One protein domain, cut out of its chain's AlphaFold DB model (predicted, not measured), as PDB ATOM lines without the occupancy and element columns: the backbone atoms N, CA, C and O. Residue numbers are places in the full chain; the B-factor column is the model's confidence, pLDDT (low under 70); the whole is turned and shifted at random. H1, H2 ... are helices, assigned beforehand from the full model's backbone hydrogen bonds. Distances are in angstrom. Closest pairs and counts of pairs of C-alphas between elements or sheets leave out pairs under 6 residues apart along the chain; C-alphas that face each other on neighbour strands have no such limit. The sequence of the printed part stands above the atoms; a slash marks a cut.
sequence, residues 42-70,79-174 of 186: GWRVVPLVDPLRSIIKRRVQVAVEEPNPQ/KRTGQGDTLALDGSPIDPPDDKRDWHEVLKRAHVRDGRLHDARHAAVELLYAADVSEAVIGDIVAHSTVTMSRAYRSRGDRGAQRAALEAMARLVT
ATOM      1  N   GLY A  42      64.957 116.194  71.200       70.19
ATOM      2  CA  GLY A  42      65.478 114.869  71.518       70.19
ATOM      3  C   GLY A  42      64.941 114.312  72.838       70.19
ATOM      4  O   GLY A  42      64.809 113.097  72.960       70.19
ATOM      5  N   TRP A  43      64.573 115.180  73.785       76.31
ATOM      6  CA  TRP A  43      63.947 114.789  75.047       76.31
ATOM      7  C   TRP A  43      62.497 114.366  74.823       76.31
ATOM      8  O   TRP A  43      61.615 115.203  74.618       76.31
ATOM      9  N   ARG A  44      62.252 113.054  74.860       77.44
ATOM     10  CA  ARG A  44      60.917 112.471  74.710       77.44
ATOM     11  C   ARG A  44      60.784 111.156  75.460       77.44
ATOM     12  O   ARG A  44      61.754 110.422  75.627       77.44
ATOM     13  N   VAL A  45      59.553 110.857  75.855       83.19
ATOM     14  CA  VAL A  45      59.165 109.551  76.381       83.19
ATOM     15  C   VAL A  45      58.558 108.760  75.231       83.19
ATOM     16  O   VAL A  45      57.595 109.214  74.620       83.19
ATOM     17  N   VAL A  46      59.126 107.595  74.934       86.19
ATOM     18  CA  VAL A  46      58.577 106.656  73.949       86.19
ATOM     19  C   VAL A  46      57.841 105.554  74.716       86.19
ATOM     20  O   VAL A  46      58.459 104.927  75.581       86.19
ATOM     21  N   PRO A  47      56.541 105.313  74.464       91.31
ATOM     22  CA  PRO A  47      55.815 104.236  75.128       91.31
ATOM     23  C   PRO A  47      56.463 102.871  74.868       91.31
ATOM     24  O   PRO A  47      56.718 102.506  73.727       91.31
ATOM     25  N   LEU A  48      56.703 102.090  75.923       92.31
ATOM     26  CA  LEU A  48      57.160 100.707  75.785       92.31
ATOM     27  C   LEU A  48      55.954  99.771  75.660       92.31
ATOM     28  O   LEU A  48      55.214  99.560  76.626       92.31
ATOM     29  N   VAL A  49      55.778  99.209  74.468       94.44
ATOM     30  CA  VAL A  49      54.733  98.231  74.124       94.44
ATOM     31  C   VAL A  49      55.357  96.848  73.936       94.44
ATOM     32  O   VAL A  49      56.578  96.736  73.796       94.44
ATOM     33  N   ASP A  50      54.557  95.784  73.968       93.25
ATOM     34  CA  ASP A  50      55.073  94.453  73.629       93.25
ATOM     35  C   ASP A  50      55.352  94.346  72.120       93.25
ATOM     36  O   ASP A  50      54.652  94.991  71.340       93.25
ATOM     37  N   PRO A  51      56.386  93.587  71.705       91.69
ATOM     38  CA  PRO A  51      57.226  92.701  72.528       91.69
ATOM     39  C   PRO A  51      58.381  93.401  73.273       91.69
ATOM     40  O   PRO A  51      58.956  92.825  74.198       91.69
ATOM     41  N   LEU A  52      58.719  94.649  72.926       92.50
ATOM     42  CA  LEU A  52      59.879  95.364  73.483       92.50
ATOM     43  C   LEU A  52      59.815  95.513  75.010       92.50
ATOM     44  O   LEU A  52      60.815  95.318  75.701       92.50
ATOM     45  N   ARG A  53      58.635  95.819  75.556       95.00
ATOM     46  CA  ARG A  53      58.406  95.916  77.003       95.00
ATOM     47  C   ARG A  53      58.793  94.625  77.719       95.00
ATOM     48  O   ARG A  53      59.469  94.682  78.745       95.00
ATOM     49  N   SER A  54      58.380  93.479  77.190       94.94
ATOM     50  CA  SER A  54      58.693  92.168  77.764       94.94
ATOM     51  C   SER A  54      60.189  91.845  77.685       94.94
ATOM     52  O   SER A  54      60.759  91.361  78.662       94.94
ATOM     53  N   ILE A  55      60.856  92.209  76.585       94.31
ATOM     54  CA  ILE A  55      62.316  92.068  76.431       94.31
ATOM     55  C   ILE A  55      63.064  92.912  77.472       94.31
ATOM     56  O   ILE A  55      63.950  92.402  78.156       94.31
ATOM     57  N   ILE A  56      62.682  94.182  77.644       95.44
ATOM     58  CA  ILE A  56      63.308  95.077  78.628       95.44
ATOM     59  C   ILE A  56      63.067  94.574  80.053       95.44
ATOM     60  O   ILE A  56      64.001  94.545  80.849       95.44
ATOM     61  N   LYS A  57      61.848  94.122  80.380       96.12
ATOM     62  CA  LYS A  57      61.557  93.523  81.694       96.12
ATOM     63  C   LYS A  57      62.442  92.312  81.970       96.12
ATOM     64  O   LYS A  57      63.032  92.234  83.043       96.12
ATOM     65  N   ARG A  58      62.579  91.407  80.996       95.56
ATOM     66  CA  ARG A  58      63.461  90.241  81.111       95.56
ATOM     67  C   ARG A  58      64.916  90.661  81.304       95.56
ATOM     68  O   ARG A  58      65.592  90.098  82.156       95.56
ATOM     69  N   ARG A  59      65.392  91.662  80.558       95.31
ATOM     70  CA  ARG A  59      66.746  92.205  80.725       95.31
ATOM     71  C   ARG A  59      66.964  92.723  82.144       95.31
ATOM     72  O   ARG A  59      67.952  92.343  82.757       95.31
ATOM     73  N   VAL A  60      66.039  93.531  82.666       95.12
ATOM     74  CA  VAL A  60      66.116  94.070  84.035       95.12
ATOM     75  C   VAL A  60      66.143  92.950  85.074       95.12
ATOM     76  O   VAL A  60      66.928  93.029  86.006       95.12
ATOM     77  N   GLN A  61      65.337  91.898  84.902       95.31
ATOM     78  CA  GLN A  61      65.315  90.745  85.811       95.31
ATOM     79  C   GLN A  61      66.634  89.964  85.807       95.31
ATOM     80  O   GLN A  61      67.137  89.622  86.868       95.31
ATOM     81  N   VAL A  62      67.201  89.698  84.626       92.56
ATOM     82  CA  VAL A  62      68.489  88.991  84.502       92.56
ATOM     83  C   VAL A  62      69.637  89.838  85.060       92.56
ATOM     84  O   VAL A  62      70.537  89.305  85.696       92.56
ATOM     85  N   ALA A  63      69.570  91.158  84.881       93.25
ATOM     86  CA  ALA A  63      70.597  92.096  85.322       93.25
ATOM     87  C   ALA A  63      70.675  92.300  86.846       93.25
ATOM     88  O   ALA A  63      71.601  92.970  87.292       93.25
ATOM     89  N   VAL A  64      69.727  91.782  87.641       93.31
ATOM     90  CA  VAL A  64      69.698  91.995  89.106       93.31
ATOM     91  C   VAL A  64      70.976  91.490  89.778       93.31
ATOM     92  O   VAL A  64      71.488  92.144  90.682       93.31
ATOM     93  N   GLU A  65      71.507  90.366  89.301       91.38
ATOM     94  CA  GLU A  65      72.707  89.722  89.851       91.38
ATOM     95  C   GLU A  65      74.002  90.171  89.145       91.38
ATOM     96  O   GLU A  65      75.097  89.721  89.482       91.38
ATOM     97  N   GLU A  66      73.905  91.039  88.132       94.25
ATOM     98  CA  GLU A  66      75.059  91.507  87.367       94.25
ATOM     99  C   GLU A  66      75.681  92.757  88.015       94.25
ATOM    100  O   GLU A  66      74.964  93.674  88.425       94.25
ATOM    101  N   PRO A  67      77.022  92.882  88.044       95.00
ATOM    102  CA  PRO A  67      77.665  94.134  88.421       95.00
ATOM    103  C   PRO A  67      77.212  95.271  87.498       95.00
ATOM    104  O   PRO A  67      77.249  95.147  86.274       95.00
ATOM    105  N   ASN A  68      76.798  96.399  88.075       94.12
ATOM    106  CA  ASN A  68      76.372  97.572  87.309       94.12
ATOM    107  C   ASN A  68      76.647  98.883  88.065       94.12
ATOM    108  O   ASN A  68      75.717  99.604  88.438       94.12
ATOM    109  N   PRO A  69      77.927  99.230  88.295       92.88
ATOM    110  CA  PRO A  69      78.297 100.423  89.061       92.88
ATOM    111  C   PRO A  69      77.799 101.734  88.427       92.88
ATOM    112  O   PRO A  69      77.745 102.761  89.095       92.88
ATOM    113  N   GLN A  70      77.439 101.707  87.140       91.69
ATOM    114  CA  GLN A  70      77.021 102.873  86.360       91.69
ATOM    115  C   GLN A  70      75.494 102.982  86.173       91.69
ATOM    116  O   GLN A  70      75.022 103.966  85.589       91.69
ATOM    117  N   LYS A  79      85.331  90.551  79.580       89.62
ATOM    118  CA  LYS A  79      86.528  90.915  78.811       89.62
ATOM    119  C   LYS A  79      87.498  89.744  78.717       89.62
ATOM    120  O   LYS A  79      87.466  88.829  79.536       89.62
ATOM    121  N   ARG A  80      88.399  89.798  77.736       90.06
ATOM    122  CA  ARG A  80      89.462  88.801  77.558       90.06
ATOM    123  C   ARG A  80      90.835  89.407  77.823       90.06
ATOM    124  O   ARG A  80      91.076  90.567  77.488       90.06
ATOM    125  N   THR A  81      91.737  88.629  78.410       90.25
ATOM    126  CA  THR A  81      93.146  89.004  78.570       90.25
ATOM    127  C   THR A  81      93.880  88.940  77.230       90.25
ATOM    128  O   THR A  81      93.385  88.372  76.255       90.25
ATOM    129  N   GLY A  82      95.104  89.480  77.180       86.50
ATOM    130  CA  GLY A  82      95.979  89.332  76.013       86.50
ATOM    131  C   GLY A  82      96.364  87.876  75.714       86.50
ATOM    132  O   GLY A  82      96.651  87.559  74.564       86.50
ATOM    133  N   GLN A  83      96.325  86.988  76.718       88.25
ATOM    134  CA  GLN A  83      96.491  85.539  76.539       88.25
ATOM    135  C   GLN A  83      95.200  84.829  76.097       88.25
ATOM    136  O   GLN A  83      95.236  83.658  75.736       88.25
ATOM    137  N   GLY A  84      94.068  85.537  76.085       88.56
ATOM    138  CA  GLY A  84      92.775  85.004  75.679       88.56
ATOM    139  C   GLY A  84      91.930  84.442  76.820       88.56
ATOM    140  O   GLY A  84      90.863  83.912  76.528       88.56
ATOM    141  N   ASP A  85      92.327  84.576  78.081       92.94
ATOM    142  CA  ASP A  85      91.516  84.129  79.219       92.94
ATOM    143  C   ASP A  85      90.329  85.065  79.454       92.94
ATOM    144  O   ASP A  85      90.451  86.283  79.316       92.94
ATOM    145  N   THR A  86      89.176  84.510  79.823       93.31
ATOM    146  CA  THR A  86      87.976  85.297  80.136       93.31
ATOM    147  C   THR A  86      88.049  85.823  81.569       93.31
ATOM    148  O   THR A  86      88.193  85.051  82.514       93.31
ATOM    149  N   LEU A  87      87.924  87.137  81.735       92.44
ATOM    150  CA  LEU A  87      87.840  87.802  83.034       92.44
ATOM    151  C   LEU A  87      86.422  87.710  83.607       92.44
ATOM    152  O   LEU A  87      85.461  87.484  82.879       92.44
ATOM    153  N   ALA A  88      86.278  87.923  84.915       92.81
ATOM    154  CA  ALA A  88      84.959  88.053  85.526       92.81
ATOM    155  C   ALA A  88      84.183  89.242  84.928       92.81
ATOM    156  O   ALA A  88      84.775  90.232  84.486       92.81
ATOM    157  N   LEU A  89      82.851  89.146  84.930       93.81
ATOM    158  CA  LEU A  89      81.980  90.250  84.537       93.81
ATOM    159  C   LEU A  89      82.220  91.449  85.471       93.81
ATOM    160  O   LEU A  89      82.197  91.291  86.689       93.81
ATOM    161  N   ASP A  90      82.453  92.631  84.902       92.44
ATOM    162  CA  ASP A  90      82.852  93.839  85.645       92.44
ATOM    163  C   ASP A  90      81.796  94.960  85.615       92.44
ATOM    164  O   ASP A  90      81.956  95.987  86.276       92.44
ATOM    165  N   GLY A  91      80.715  94.779  84.850       93.62
ATOM    166  CA  GLY A  91      79.665  95.784  84.695       93.62
ATOM    167  C   GLY A  91      80.081  97.009  83.887       93.62
ATOM    168  O   GLY A  91      79.467  98.072  84.015       93.62
ATOM    169  N   SER A  92      81.146  96.904  83.092       93.69
ATOM    170  CA  SER A  92      81.610  98.028  82.287       93.69
ATOM    171  C   SER A  92      80.641  98.368  81.144       93.69
ATOM    172  O   SER A  92      79.837  97.532  80.724       93.69
ATOM    173  N   PRO A  93      80.636  99.624  80.660       95.06
ATOM    174  CA  PRO A  93      79.805 100.006  79.526       95.06
ATOM    175  C   PRO A  93      80.249  99.284  78.249       95.06
ATOM    176  O   PRO A  93      81.424  98.963  78.093       95.06
ATOM    177  N   ILE A  94      79.315  99.086  77.320       93.94
ATOM    178  CA  ILE A  94      79.616  98.536  75.996       93.94
ATOM    179  C   ILE A  94      80.425  99.569  75.201       93.94
ATOM    180  O   ILE A  94      79.997 100.717  75.048       93.94
ATOM    181  N   ASP A  95      81.587  99.164  74.692       91.38
ATOM    182  CA  ASP A  95      82.412 100.008  73.834       91.38
ATOM    183  C   ASP A  95      81.798 100.121  72.418       91.38
ATOM    184  O   ASP A  95      81.270  99.139  71.892       91.38
ATOM    185  N   PRO A  96      81.891 101.277  71.726       91.44
ATOM    186  CA  PRO A  96      81.283 101.454  70.401       91.44
ATOM    187  C   PRO A  96      81.699 100.425  69.327       91.44
ATOM    188  O   PRO A  96      80.857 100.047  68.512       91.44
ATOM    189  N   PRO A  97      82.963  99.950  69.270       91.44
ATOM    190  CA  PRO A  97      83.338  98.866  68.364       91.44
ATOM    191  C   PRO A  97      82.660  97.531  68.696       91.44
ATOM    192  O   PRO A  97      82.332  96.788  67.771       91.44
ATOM    193  N   ASP A  98      82.443  97.245  69.983       92.62
ATOM    194  CA  ASP A  98      81.754  96.035  70.434       92.62
ATOM    195  C   ASP A  98      80.272  96.102  70.071       92.62
ATOM    196  O   ASP A  98      79.777  95.187  69.425       92.62
ATOM    197  N   ASP A  99      79.603  97.226  70.351       94.19
ATOM    198  CA  ASP A  99      78.206  97.461  69.950       94.19
ATOM    199  C   ASP A  99      78.019  97.313  68.429       94.19
ATOM    200  O   ASP A  99      77.100  96.643  67.953       94.19
ATOM    201  N   LYS A 100      78.955  97.863  67.642       95.06
ATOM    202  CA  LYS A 100      78.957  97.706  66.182       95.06
ATOM    203  C   LYS A 100      79.111  96.242  65.765       95.06
ATOM    204  O   LYS A 100      78.404  95.800  64.859       95.06
ATOM    205  N   ARG A 101      80.050  95.498  66.357       95.31
ATOM    206  CA  ARG A 101      80.238  94.070  66.050       95.31
ATOM    207  C   ARG A 101      78.973  93.288  66.395       95.31
ATOM    208  O   ARG A 101      78.468  92.569  65.535       95.31
ATOM    209  N   ASP A 102      78.452  93.470  67.603       95.00
ATOM    210  CA  ASP A 102      77.279  92.761  68.111       95.00
ATOM    211  C   ASP A 102      76.048  93.031  67.226       95.00
ATOM    212  O   ASP A 102      75.291  92.110  66.912       95.00
ATOM    213  N   TRP A 103      75.888  94.263  66.726       95.88
ATOM    214  CA  TRP A 103      74.880  94.618  65.723       95.88
ATOM    215  C   TRP A 103      74.995  93.776  64.444       95.88
ATOM    216  O   TRP A 103      74.018  93.151  64.024       95.88
ATOM    217  N   HIS A 104      76.182  93.706  63.836       97.06
ATOM    218  CA  HIS A 104      76.395  92.907  62.624       97.06
ATOM    219  C   HIS A 104      76.198  91.401  62.883       97.06
ATOM    220  O   HIS A 104      75.674  90.682  62.029       97.06
ATOM    221  N   GLU A 105      76.547  90.911  64.075       96.94
ATOM    222  CA  GLU A 105      76.262  89.533  64.487       96.94
ATOM    223  C   GLU A 105      74.759  89.260  64.629       96.94
ATOM    224  O   GLU A 105      74.299  88.169  64.278       96.94
ATOM    225  N   VAL A 106      73.966  90.223  65.113       95.69
ATOM    226  CA  VAL A 106      72.496  90.113  65.130       95.69
ATOM    227  C   VAL A 106      71.954  90.009  63.708       95.69
ATOM    228  O   VAL A 106      71.185  89.088  63.434       95.69
ATOM    229  N   LEU A 107      72.375  90.891  62.793       96.19
ATOM    230  CA  LEU A 107      71.918  90.865  61.397       96.19
ATOM    231  C   LEU A 107      72.242  89.529  60.718       96.19
ATOM    232  O   LEU A 107      71.380  88.931  60.073       96.19
ATOM    233  N   LYS A 108      73.457  89.015  60.939       97.25
ATOM    234  CA  LYS A 108      73.883  87.711  60.424       97.25
ATOM    235  C   LYS A 108      73.022  86.570  60.966       97.25
ATOM    236  O   LYS A 108      72.589  85.725  60.188       97.25
ATOM    237  N   ARG A 109      72.763  86.539  62.281       97.06
ATOM    238  CA  ARG A 109      71.912  85.512  62.917       97.06
ATOM    239  C   ARG A 109      70.461  85.582  62.454       97.06
ATOM    240  O   ARG A 109      69.810  84.552  62.363       97.06
ATOM    241  N   ALA A 110      69.967  86.779  62.157       94.06
ATOM    242  CA  ALA A 110      68.628  86.986  61.618       94.06
ATOM    243  C   ALA A 110      68.525  86.683  60.111       94.06
ATOM    244  O   ALA A 110      67.434  86.777  59.557       94.06
ATOM    245  N   HIS A 111      69.632  86.328  59.444       95.62
ATOM    246  CA  HIS A 111      69.689  86.088  57.999       95.62
ATOM    247  C   HIS A 111      69.165  87.264  57.155       95.62
ATOM    248  O   HIS A 111      68.604  87.071  56.077       95.62
ATOM    249  N   VAL A 112      69.366  88.494  57.635       94.19
ATOM    250  CA  VAL A 112      68.994  89.714  56.911       94.19
ATOM    251  C   VAL A 112      70.217  90.367  56.275       94.19
ATOM    252  O   VAL A 112      71.365  90.054  56.595       94.19
ATOM    253  N   ARG A 113      69.962  91.294  55.347       94.50
ATOM    254  CA  ARG A 113      71.008  92.101  54.715       94.50
ATOM    255  C   ARG A 113      71.816  92.847  55.774       94.50
ATOM    256  O   ARG A 113      71.242  93.398  56.712       94.50
ATOM    257  N   ASP A 114      73.122  92.923  55.556       95.25
ATOM    258  CA  ASP A 114      73.975  93.791  56.353       95.25
ATOM    259  C   ASP A 114      73.591  95.273  56.171       95.25
ATOM    260  O   ASP A 114      73.123  95.695  55.108       95.25
ATOM    261  N   GLY A 115      73.766  96.062  57.224       94.62
ATOM    262  CA  GLY A 115      73.344  97.454  57.292       94.62
ATOM    263  C   GLY A 115      73.917  98.156  58.515       94.62
ATOM    264  O   GLY A 115      74.461  97.533  59.425       94.62
ATOM    265  N   ARG A 116      73.812  99.480  58.556       94.62
ATOM    266  CA  ARG A 116      74.244 100.279  59.708       94.62
ATOM    267  C   ARG A 116      73.169 100.232  60.787       94.62
ATOM    268  O   ARG A 116      71.985 100.174  60.475       94.62
ATOM    269  N   LEU A 117      73.561 100.411  62.049       92.12
ATOM    270  CA  LEU A 117      72.607 100.518  63.161       92.12
ATOM    271  C   LEU A 117      71.546 101.608  62.920       92.12
ATOM    272  O   LEU A 117      70.374 101.432  63.242       92.12
ATOM    273  N   HIS A 118      71.933 102.726  62.296       89.69
ATOM    274  CA  HIS A 118      70.991 103.795  61.953       89.69
ATOM    275  C   HIS A 118      69.900 103.352  60.966       89.69
ATOM    276  O   HIS A 118      68.792 103.881  61.009       89.69
ATOM    277  N   ASP A 119      70.170 102.359  60.119       91.56
ATOM    278  CA  ASP A 119      69.196 101.862  59.149       91.56
ATOM    279  C   ASP A 119      68.016 101.161  59.859       91.56
ATOM    280  O   ASP A 119      66.898 101.183  59.350       91.56
ATOM    281  N   ALA A 120      68.193 100.681  61.100       91.81
ATOM    282  CA  ALA A 120      67.094 100.194  61.941       91.81
ATOM    283  C   ALA A 120      66.051 101.283  62.246       91.81
ATOM    284  O   ALA A 120      64.857 101.008  62.348       91.81
ATOM    285  N   ARG A 121      66.487 102.546  62.368       90.25
ATOM    286  CA  ARG A 121      65.576 103.682  62.553       90.25
ATOM    287  C   ARG A 121      64.758 103.942  61.295       90.25
ATOM    288  O   ARG A 121      63.577 104.247  61.416       90.25
ATOM    289  N   HIS A 122      65.377 103.837  60.120       91.31
ATOM    290  CA  HIS A 122      64.669 103.962  58.848       91.31
ATOM    291  C   HIS A 122      63.636 102.845  58.691       91.31
ATOM    292  O   HIS A 122      62.472 103.144  58.448       91.31
ATOM    293  N   ALA A 123      64.017 101.598  58.980       91.75
ATOM    294  CA  ALA A 123      63.089 100.470  58.980       91.75
ATOM    295  C   ALA A 123      61.912 100.674  59.955       91.75
ATOM    296  O   ALA A 123      60.768 100.408  59.607       91.75
ATOM    297  N   ALA A 124      62.154 101.209  61.159       92.88
ATOM    298  CA  ALA A 124      61.076 101.519  62.103       92.88
ATOM    299  C   ALA A 124      60.099 102.578  61.562       92.88
ATOM    300  O   ALA A 124      58.897 102.483  61.793       92.88
ATOM    301  N   VAL A 125      60.597 103.581  60.832       93.19
ATOM    302  CA  VAL A 125      59.754 104.587  60.167       93.19
ATOM    303  C   VAL A 125      58.917 103.951  59.059       93.19
ATOM    304  O   VAL A 125      57.712 104.184  59.010       93.19
ATOM    305  N   GLU A 126      59.522 103.118  58.214       93.44
ATOM    306  CA  GLU A 126      58.814 102.388  57.155       93.44
ATOM    307  C   GLU A 126      57.717 101.482  57.725       93.44
ATOM    308  O   GLU A 126      56.595 101.489  57.224       93.44
ATOM    309  N   LEU A 127      57.992 100.765  58.819       94.88
ATOM    310  CA  LEU A 127      57.001  99.922  59.494       94.88
ATOM    311  C   LEU A 127      55.853 100.732  60.109       94.88
ATOM    312  O   LEU A 127      54.715 100.269  60.107       94.88
ATOM    313  N   LEU A 128      56.117 101.935  60.625       94.75
ATOM    314  CA  LEU A 128      55.055 102.819  61.112       94.75
ATOM    315  C   LEU A 128      54.169 103.325  59.966       94.75
ATOM    316  O   LEU A 128      52.951 103.350  60.122       94.75
ATOM    317  N   TYR A 129      54.750 103.672  58.814       95.19
ATOM    318  CA  TYR A 129      53.961 104.000  57.620       95.19
ATOM    319  C   TYR A 129      53.144 102.799  57.132       95.19
ATOM    320  O   TYR A 129      51.967 102.949  56.825       95.19
ATOM    321  N   ALA A 130      53.731 101.598  57.114       95.88
ATOM    322  CA  ALA A 130      53.026 100.369  56.749       95.88
ATOM    323  C   ALA A 130      51.880 100.026  57.720       95.88
ATOM    324  O   ALA A 130      50.913  99.376  57.329       95.88
ATOM    325  N   ALA A 131      51.970 100.480  58.972       95.94
ATOM    326  CA  ALA A 131      50.919 100.375  59.980       95.94
ATOM    327  C   ALA A 131      49.876 101.514  59.910       95.94
ATOM    328  O   ALA A 131      49.107 101.678  60.857       95.94
ATOM    329  N   ASP A 132      49.865 102.298  58.824       95.44
ATOM    330  CA  ASP A 132      48.952 103.426  58.576       95.44
ATOM    331  C   ASP A 132      49.010 104.525  59.658       95.44
ATOM    332  O   ASP A 132      48.034 105.201  59.986       95.44
ATOM    333  N   VAL A 133      50.186 104.713  60.267       93.62
ATOM    334  CA  VAL A 133      50.392 105.749  61.282       93.62
ATOM    335  C   VAL A 133      50.618 107.098  60.605       93.62
ATOM    336  O   VAL A 133      51.474 107.246  59.736       93.62
ATOM    337  N   SER A 134      49.901 108.128  61.063       90.75
ATOM    338  CA  SER A 134      50.070 109.480  60.526       90.75
ATOM    339  C   SER A 134      51.482 110.031  60.753       90.75
ATOM    340  O   SER A 134      52.094 109.850  61.811       90.75
ATOM    341  N   GLU A 135      51.979 110.797  59.783       87.94
ATOM    342  CA  GLU A 135      53.315 111.406  59.816       87.94
ATOM    343  C   GLU A 135      53.556 112.268  61.069       87.94
ATOM    344  O   GLU A 135      54.665 112.314  61.607       87.94
ATOM    345  N   ALA A 136      52.496 112.890  61.597       84.81
ATOM    346  CA  ALA A 136      52.539 113.622  62.859       84.81
ATOM    347  C   ALA A 136      52.963 112.728  64.039       84.81
ATOM    348  O   ALA A 136      53.861 113.096  64.801       84.81
ATOM    349  N   VAL A 137      52.357 111.544  64.170       88.62
ATOM    350  CA  VAL A 137      52.648 110.592  65.253       88.62
ATOM    351  C   VAL A 137      54.006 109.922  65.034       88.62
ATOM    352  O   VAL A 137      54.776 109.783  65.987       88.62
ATOM    353  N   ILE A 138      54.356 109.589  63.785       89.56
ATOM    354  CA  ILE A 138      55.690 109.080  63.423       89.56
ATOM    355  C   ILE A 138      56.764 110.065  63.873       89.56
ATOM    356  O   ILE A 138      57.701 109.693  64.585       89.56
ATOM    357  N   GLY A 139      56.601 111.342  63.528       85.50
ATOM    358  CA  GLY A 139      57.493 112.398  63.976       85.50
ATOM    359  C   GLY A 139      57.626 112.415  65.498       85.50
ATOM    360  O   GLY A 139      58.720 112.655  66.018       85.50
ATOM    361  N   ASP A 140      56.537 112.242  66.244       85.06
ATOM    362  CA  ASP A 140      56.553 112.313  67.710       85.06
ATOM    363  C   ASP A 140      57.288 111.122  68.344       85.06
ATOM    364  O   ASP A 140      57.915 111.283  69.390       85.06
ATOM    365  N   ILE A 141      57.286 109.960  67.686       87.44
ATOM    366  CA  ILE A 141      58.015 108.757  68.114       87.44
ATOM    367  C   ILE A 141      59.499 108.852  67.735       87.44
ATOM    368  O   ILE A 141      60.388 108.738  68.589       87.44
ATOM    369  N   VAL A 142      59.795 109.064  66.451       84.12
ATOM    370  CA  VAL A 142      61.157 108.947  65.917       84.12
ATOM    371  C   VAL A 142      61.891 110.278  65.823       84.12
ATOM    372  O   VAL A 142      63.042 110.252  65.439       84.12
ATOM    373  N   ALA A 143      61.308 111.437  66.138       70.19
ATOM    374  CA  ALA A 143      61.943 112.756  65.957       70.19
ATOM    375  C   ALA A 143      62.710 112.883  64.624       70.19
ATOM    376  O   ALA A 143      63.905 113.194  64.596       70.19
ATOM    377  N   HIS A 144      62.032 112.536  63.529       64.81
ATOM    378  CA  HIS A 144      62.574 112.636  62.181       64.81
ATOM    379  C   HIS A 144      62.750 114.118  61.813       64.81
ATOM    380  O   HIS A 144      61.802 114.906  61.895       64.81
ATOM    381  N   SER A 145      63.970 114.513  61.443       50.53
ATOM    382  CA  SER A 145      64.335 115.914  61.184       50.53
ATOM    383  C   SER A 145      63.517 116.539  60.054       50.53
ATOM    384  O   SER A 145      63.175 117.714  60.138       50.53
ATOM    385  N   THR A 146      63.118 115.752  59.054       51.56
ATOM    386  CA  THR A 146      62.343 116.212  57.889       51.56
ATOM    387  C   THR A 146      60.940 116.702  58.272       51.56
ATOM    388  O   THR A 146      60.459 117.687  57.727       51.56
ATOM    389  N   VAL A 147      60.324 116.104  59.300       48.50
ATOM    390  CA  VAL A 147      58.986 116.477  59.819       48.50
ATOM    391  C   VAL A 147      59.079 117.558  60.909       48.50
ATOM    392  O   VAL A 147      58.084 118.108  61.382       48.50
ATOM    393  N   THR A 148      60.296 117.899  61.344       47.97
ATOM    394  CA  THR A 148      60.510 118.825  62.465       47.97
ATOM    395  C   THR A 148      60.190 120.279  62.088       47.97
ATOM    396  O   THR A 148      59.887 121.074  62.975       47.97
ATOM    397  N   MET A 149      60.145 120.627  60.795       43.97
ATOM    398  CA  MET A 149      59.803 121.986  60.348       43.97
ATOM    399  C   MET A 149      58.321 122.364  60.530       43.97
ATOM    400  O   MET A 149      58.005 123.547  60.556       43.97
ATOM    401  N   SER A 150      57.414 121.409  60.759       47.31
ATOM    402  CA  SER A 150      55.972 121.683  60.935       47.31
ATOM    403  C   SER A 150      55.545 121.888  62.404       47.31
ATOM    404  O   SER A 150      54.354 121.881  62.714       47.31
ATOM    405  N   ARG A 151      56.494 122.000  63.346       51.12
ATOM    406  CA  ARG A 151      56.269 121.723  64.784       51.12
ATOM    407  C   ARG A 151      56.023 122.907  65.716       51.12
ATOM    408  O   ARG A 151      55.914 122.684  66.917       51.12
ATOM    409  N   ALA A 152      55.900 124.136  65.226       47.19
ATOM    410  CA  ALA A 152      55.740 125.280  66.129       47.19
ATOM    411  C   ALA A 152      54.418 125.273  66.934       47.19
ATOM    412  O   ALA A 152      54.342 125.947  67.953       47.19
ATOM    413  N   TYR A 153      53.397 124.505  66.519       46.38
ATOM    414  CA  TYR A 153      52.040 124.622  67.081       46.38
ATOM    415  C   TYR A 153      51.419 123.343  67.660       46.38
ATOM    416  O   TYR A 153      50.309 123.387  68.187       46.38
ATOM    417  N   ARG A 154      52.093 122.189  67.575       52.16
ATOM    418  CA  ARG A 154      51.535 120.934  68.100       52.16
ATOM    419  C   ARG A 154      52.041 120.726  69.525       52.16
ATOM    420  O   ARG A 154      53.251 120.636  69.739       52.16
ATOM    421  N   SER A 155      51.125 120.661  70.496       52.31
ATOM    422  CA  SER A 155      51.462 120.198  71.842       52.31
ATOM    423  C   SER A 155      52.190 118.860  71.712       52.31
ATOM    424  O   SER A 155      51.835 118.021  70.885       52.31
ATOM    425  N   ARG A 156      53.283 118.690  72.454       59.31
ATOM    426  CA  ARG A 156      54.069 117.457  72.410       59.31
ATOM    427  C   ARG A 156      53.173 116.259  72.758       59.31
ATOM    428  O   ARG A 156      52.898 116.046  73.932       59.31
ATOM    429  N   GLY A 157      52.801 115.500  71.726       66.62
ATOM    430  CA  GLY A 157      52.473 114.077  71.721       66.62
ATOM    431  C   GLY A 157      51.266 113.633  72.544       66.62
ATOM    432  O   GLY A 157      51.338 113.506  73.766       66.62
ATOM    433  N   ASP A 158      50.200 113.231  71.856       81.38
ATOM    434  CA  ASP A 158      49.222 112.307  72.426       81.38
ATOM    435  C   ASP A 158      49.899 110.944  72.681       81.38
ATOM    436  O   ASP A 158      50.186 110.171  71.761       81.38
ATOM    437  N   ARG A 159      50.174 110.645  73.958       86.69
ATOM    438  CA  ARG A 159      50.785 109.374  74.385       86.69
ATOM    439  C   ARG A 159      49.918 108.159  74.049       86.69
ATOM    440  O   ARG A 159      50.465 107.067  73.888       86.69
ATOM    441  N   GLY A 160      48.598 108.331  73.966       89.81
ATOM    442  CA  GLY A 160      47.668 107.295  73.528       89.81
ATOM    443  C   GLY A 160      47.902 106.948  72.062       89.81
ATOM    444  O   GLY A 160      48.151 105.786  71.748       89.81
ATOM    445  N   ALA A 161      47.953 107.959  71.191       90.62
ATOM    446  CA  ALA A 161      48.263 107.781  69.772       90.62
ATOM    447  C   ALA A 161      49.647 107.152  69.540       90.62
ATOM    448  O   ALA A 161      49.775 106.221  68.749       90.62
ATOM    449  N   GLN A 162      50.682 107.594  70.265       92.19
ATOM    450  CA  GLN A 162      52.019 106.991  70.171       92.19
ATOM    451  C   GLN A 162      52.025 105.514  70.580       92.19
ATOM    452  O   GLN A 162      52.676 104.695  69.933       92.19
ATOM    453  N   ARG A 163      51.308 105.165  71.656       94.38
ATOM    454  CA  ARG A 163      51.175 103.774  72.101       94.38
ATOM    455  C   ARG A 163      50.461 102.935  71.044       94.38
ATOM    456  O   ARG A 163      50.992 101.897  70.670       94.38
ATOM    457  N   ALA A 164      49.315 103.401  70.545       94.75
ATOM    458  CA  ALA A 164      48.537 102.691  69.533       94.75
ATOM    459  C   ALA A 164      49.345 102.471  68.241       94.75
ATOM    460  O   ALA A 164      49.325 101.379  67.677       94.75
ATOM    461  N   ALA A 165      50.119 103.475  67.818       94.38
ATOM    462  CA  ALA A 165      51.025 103.384  66.677       94.38
ATOM    463  C   ALA A 165      52.117 102.323  66.874       94.38
ATOM    464  O   ALA A 165      52.356 101.498  65.994       94.38
ATOM    465  N   LEU A 166      52.763 102.304  68.044       94.75
ATOM    466  CA  LEU A 166      53.786 101.304  68.356       94.75
ATOM    467  C   LEU A 166      53.191  99.896  68.491       94.75
ATOM    468  O   LEU A 166      53.830  98.936  68.071       94.75
ATOM    469  N   GLU A 167      51.979  99.757  69.033       96.12
ATOM    470  CA  GLU A 167      51.246  98.483  69.072       96.12
ATOM    471  C   GLU A 167      50.882  97.996  67.662       96.12
ATOM    472  O   GLU A 167      50.981  96.804  67.381       96.12
ATOM    473  N   ALA A 168      50.495  98.903  66.760       95.12
ATOM    474  CA  ALA A 168      50.228  98.576  65.362       95.12
ATOM    475  C   ALA A 168      51.490  98.104  64.635       95.12
ATOM    476  O   ALA A 168      51.476  97.039  64.021       95.12
ATOM    477  N   MET A 169      52.599  98.826  64.796       95.06
ATOM    478  CA  MET A 169      53.906  98.418  64.282       95.06
ATOM    479  C   MET A 169      54.344  97.058  64.849       95.06
ATOM    480  O   MET A 169      54.831  96.207  64.111       95.06
ATOM    481  N   ALA A 170      54.143  96.822  66.150       94.25
ATOM    482  CA  ALA A 170      54.521  95.570  66.804       94.25
ATOM    483  C   ALA A 170      53.801  94.347  66.215       94.25
ATOM    484  O   ALA A 170      54.413  93.284  66.099       94.25
ATOM    485  N   ARG A 171      52.538  94.491  65.790       94.06
ATOM    486  CA  ARG A 171      51.787  93.417  65.117       94.06
ATOM    487  C   ARG A 171      52.395  93.006  63.773       94.06
ATOM    488  O   ARG A 171      52.237  91.857  63.389       94.06
ATOM    489  N   LEU A 172      53.111  93.902  63.088       91.81
ATOM    490  CA  LEU A 172      53.769  93.594  61.810       91.81
ATOM    491  C   LEU A 172      55.047  92.760  61.976       91.81
ATOM    492  O   LEU A 172      55.446  92.062  61.049       91.81
ATOM    493  N   VAL A 173      55.706  92.855  63.134       87.50
ATOM    494  CA  VAL A 173      57.029  92.243  63.375       87.50
ATOM    495  C   VAL A 173      57.006  91.099  64.380       87.50
ATOM    496  O   VAL A 173      58.000  90.394  64.524       87.50
ATOM    497  N   THR A 174      55.896  90.916  65.094       84.62
ATOM    498  CA  THR A 174      55.726  89.788  66.008       84.62
ATOM    499  C   THR A 174      55.189  88.610  65.204       84.62
ATOM    500  O   THR A 174      54.086  88.718  64.665       84.62
TER     501      THR A 174
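This is residues 42 to 70 and 79 to 174 of the 186 residues of an uncharacterized protein of Curtobacterium sp. MCPF17_021 (UniProt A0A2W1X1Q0). Look for a cluster at one end, where H6 crosses the hairpin of H3 and H4 and short H5 packs on H4; H1 and H2 are separate arms, and residues 81 to 86 stick out at the far end. The printed part has 125 residues, six named helices, H1 to H6, and no named strand: all helix, loose, radius of gyration of the C-alphas 18.3 A, spans 58 by 32 by 29 A.

Find C-alpha 52 at (59.879, 95.364, 73.483); H1, residues 52 to 65, runs 21.5 A from there. Next come H2, 96 to 109, H3, 119 to 130, H4, 135 to 142, H5, 145 to 150, and H6, 159 to 173, ending at (57.029, 92.243, 63.375).

H1 and H2 touch no helix. H3 and H4 form a helical hairpin, closest C-alphas Leu 128 and Ile 138, 6.7 A. H6 touches residues 127 to 130 of H3 alone, about perpendicular at 79 degrees, closest C-alphas Leu 128 and Met 169, 5.5 A. Every O i to N i+4 pair is within hydrogen-bond range in H2, H3 and H4, against 9 of 10 in H1, 9 of 11 in H6 and 0 of 2 in H5, where 2 of 3 O i to N i+3 pairs are.

Residues 71 to 78 are cut out, C-alphas 70 and 79 standing 17.0 A apart. Residues 144 to 157 have pLDDT under 70.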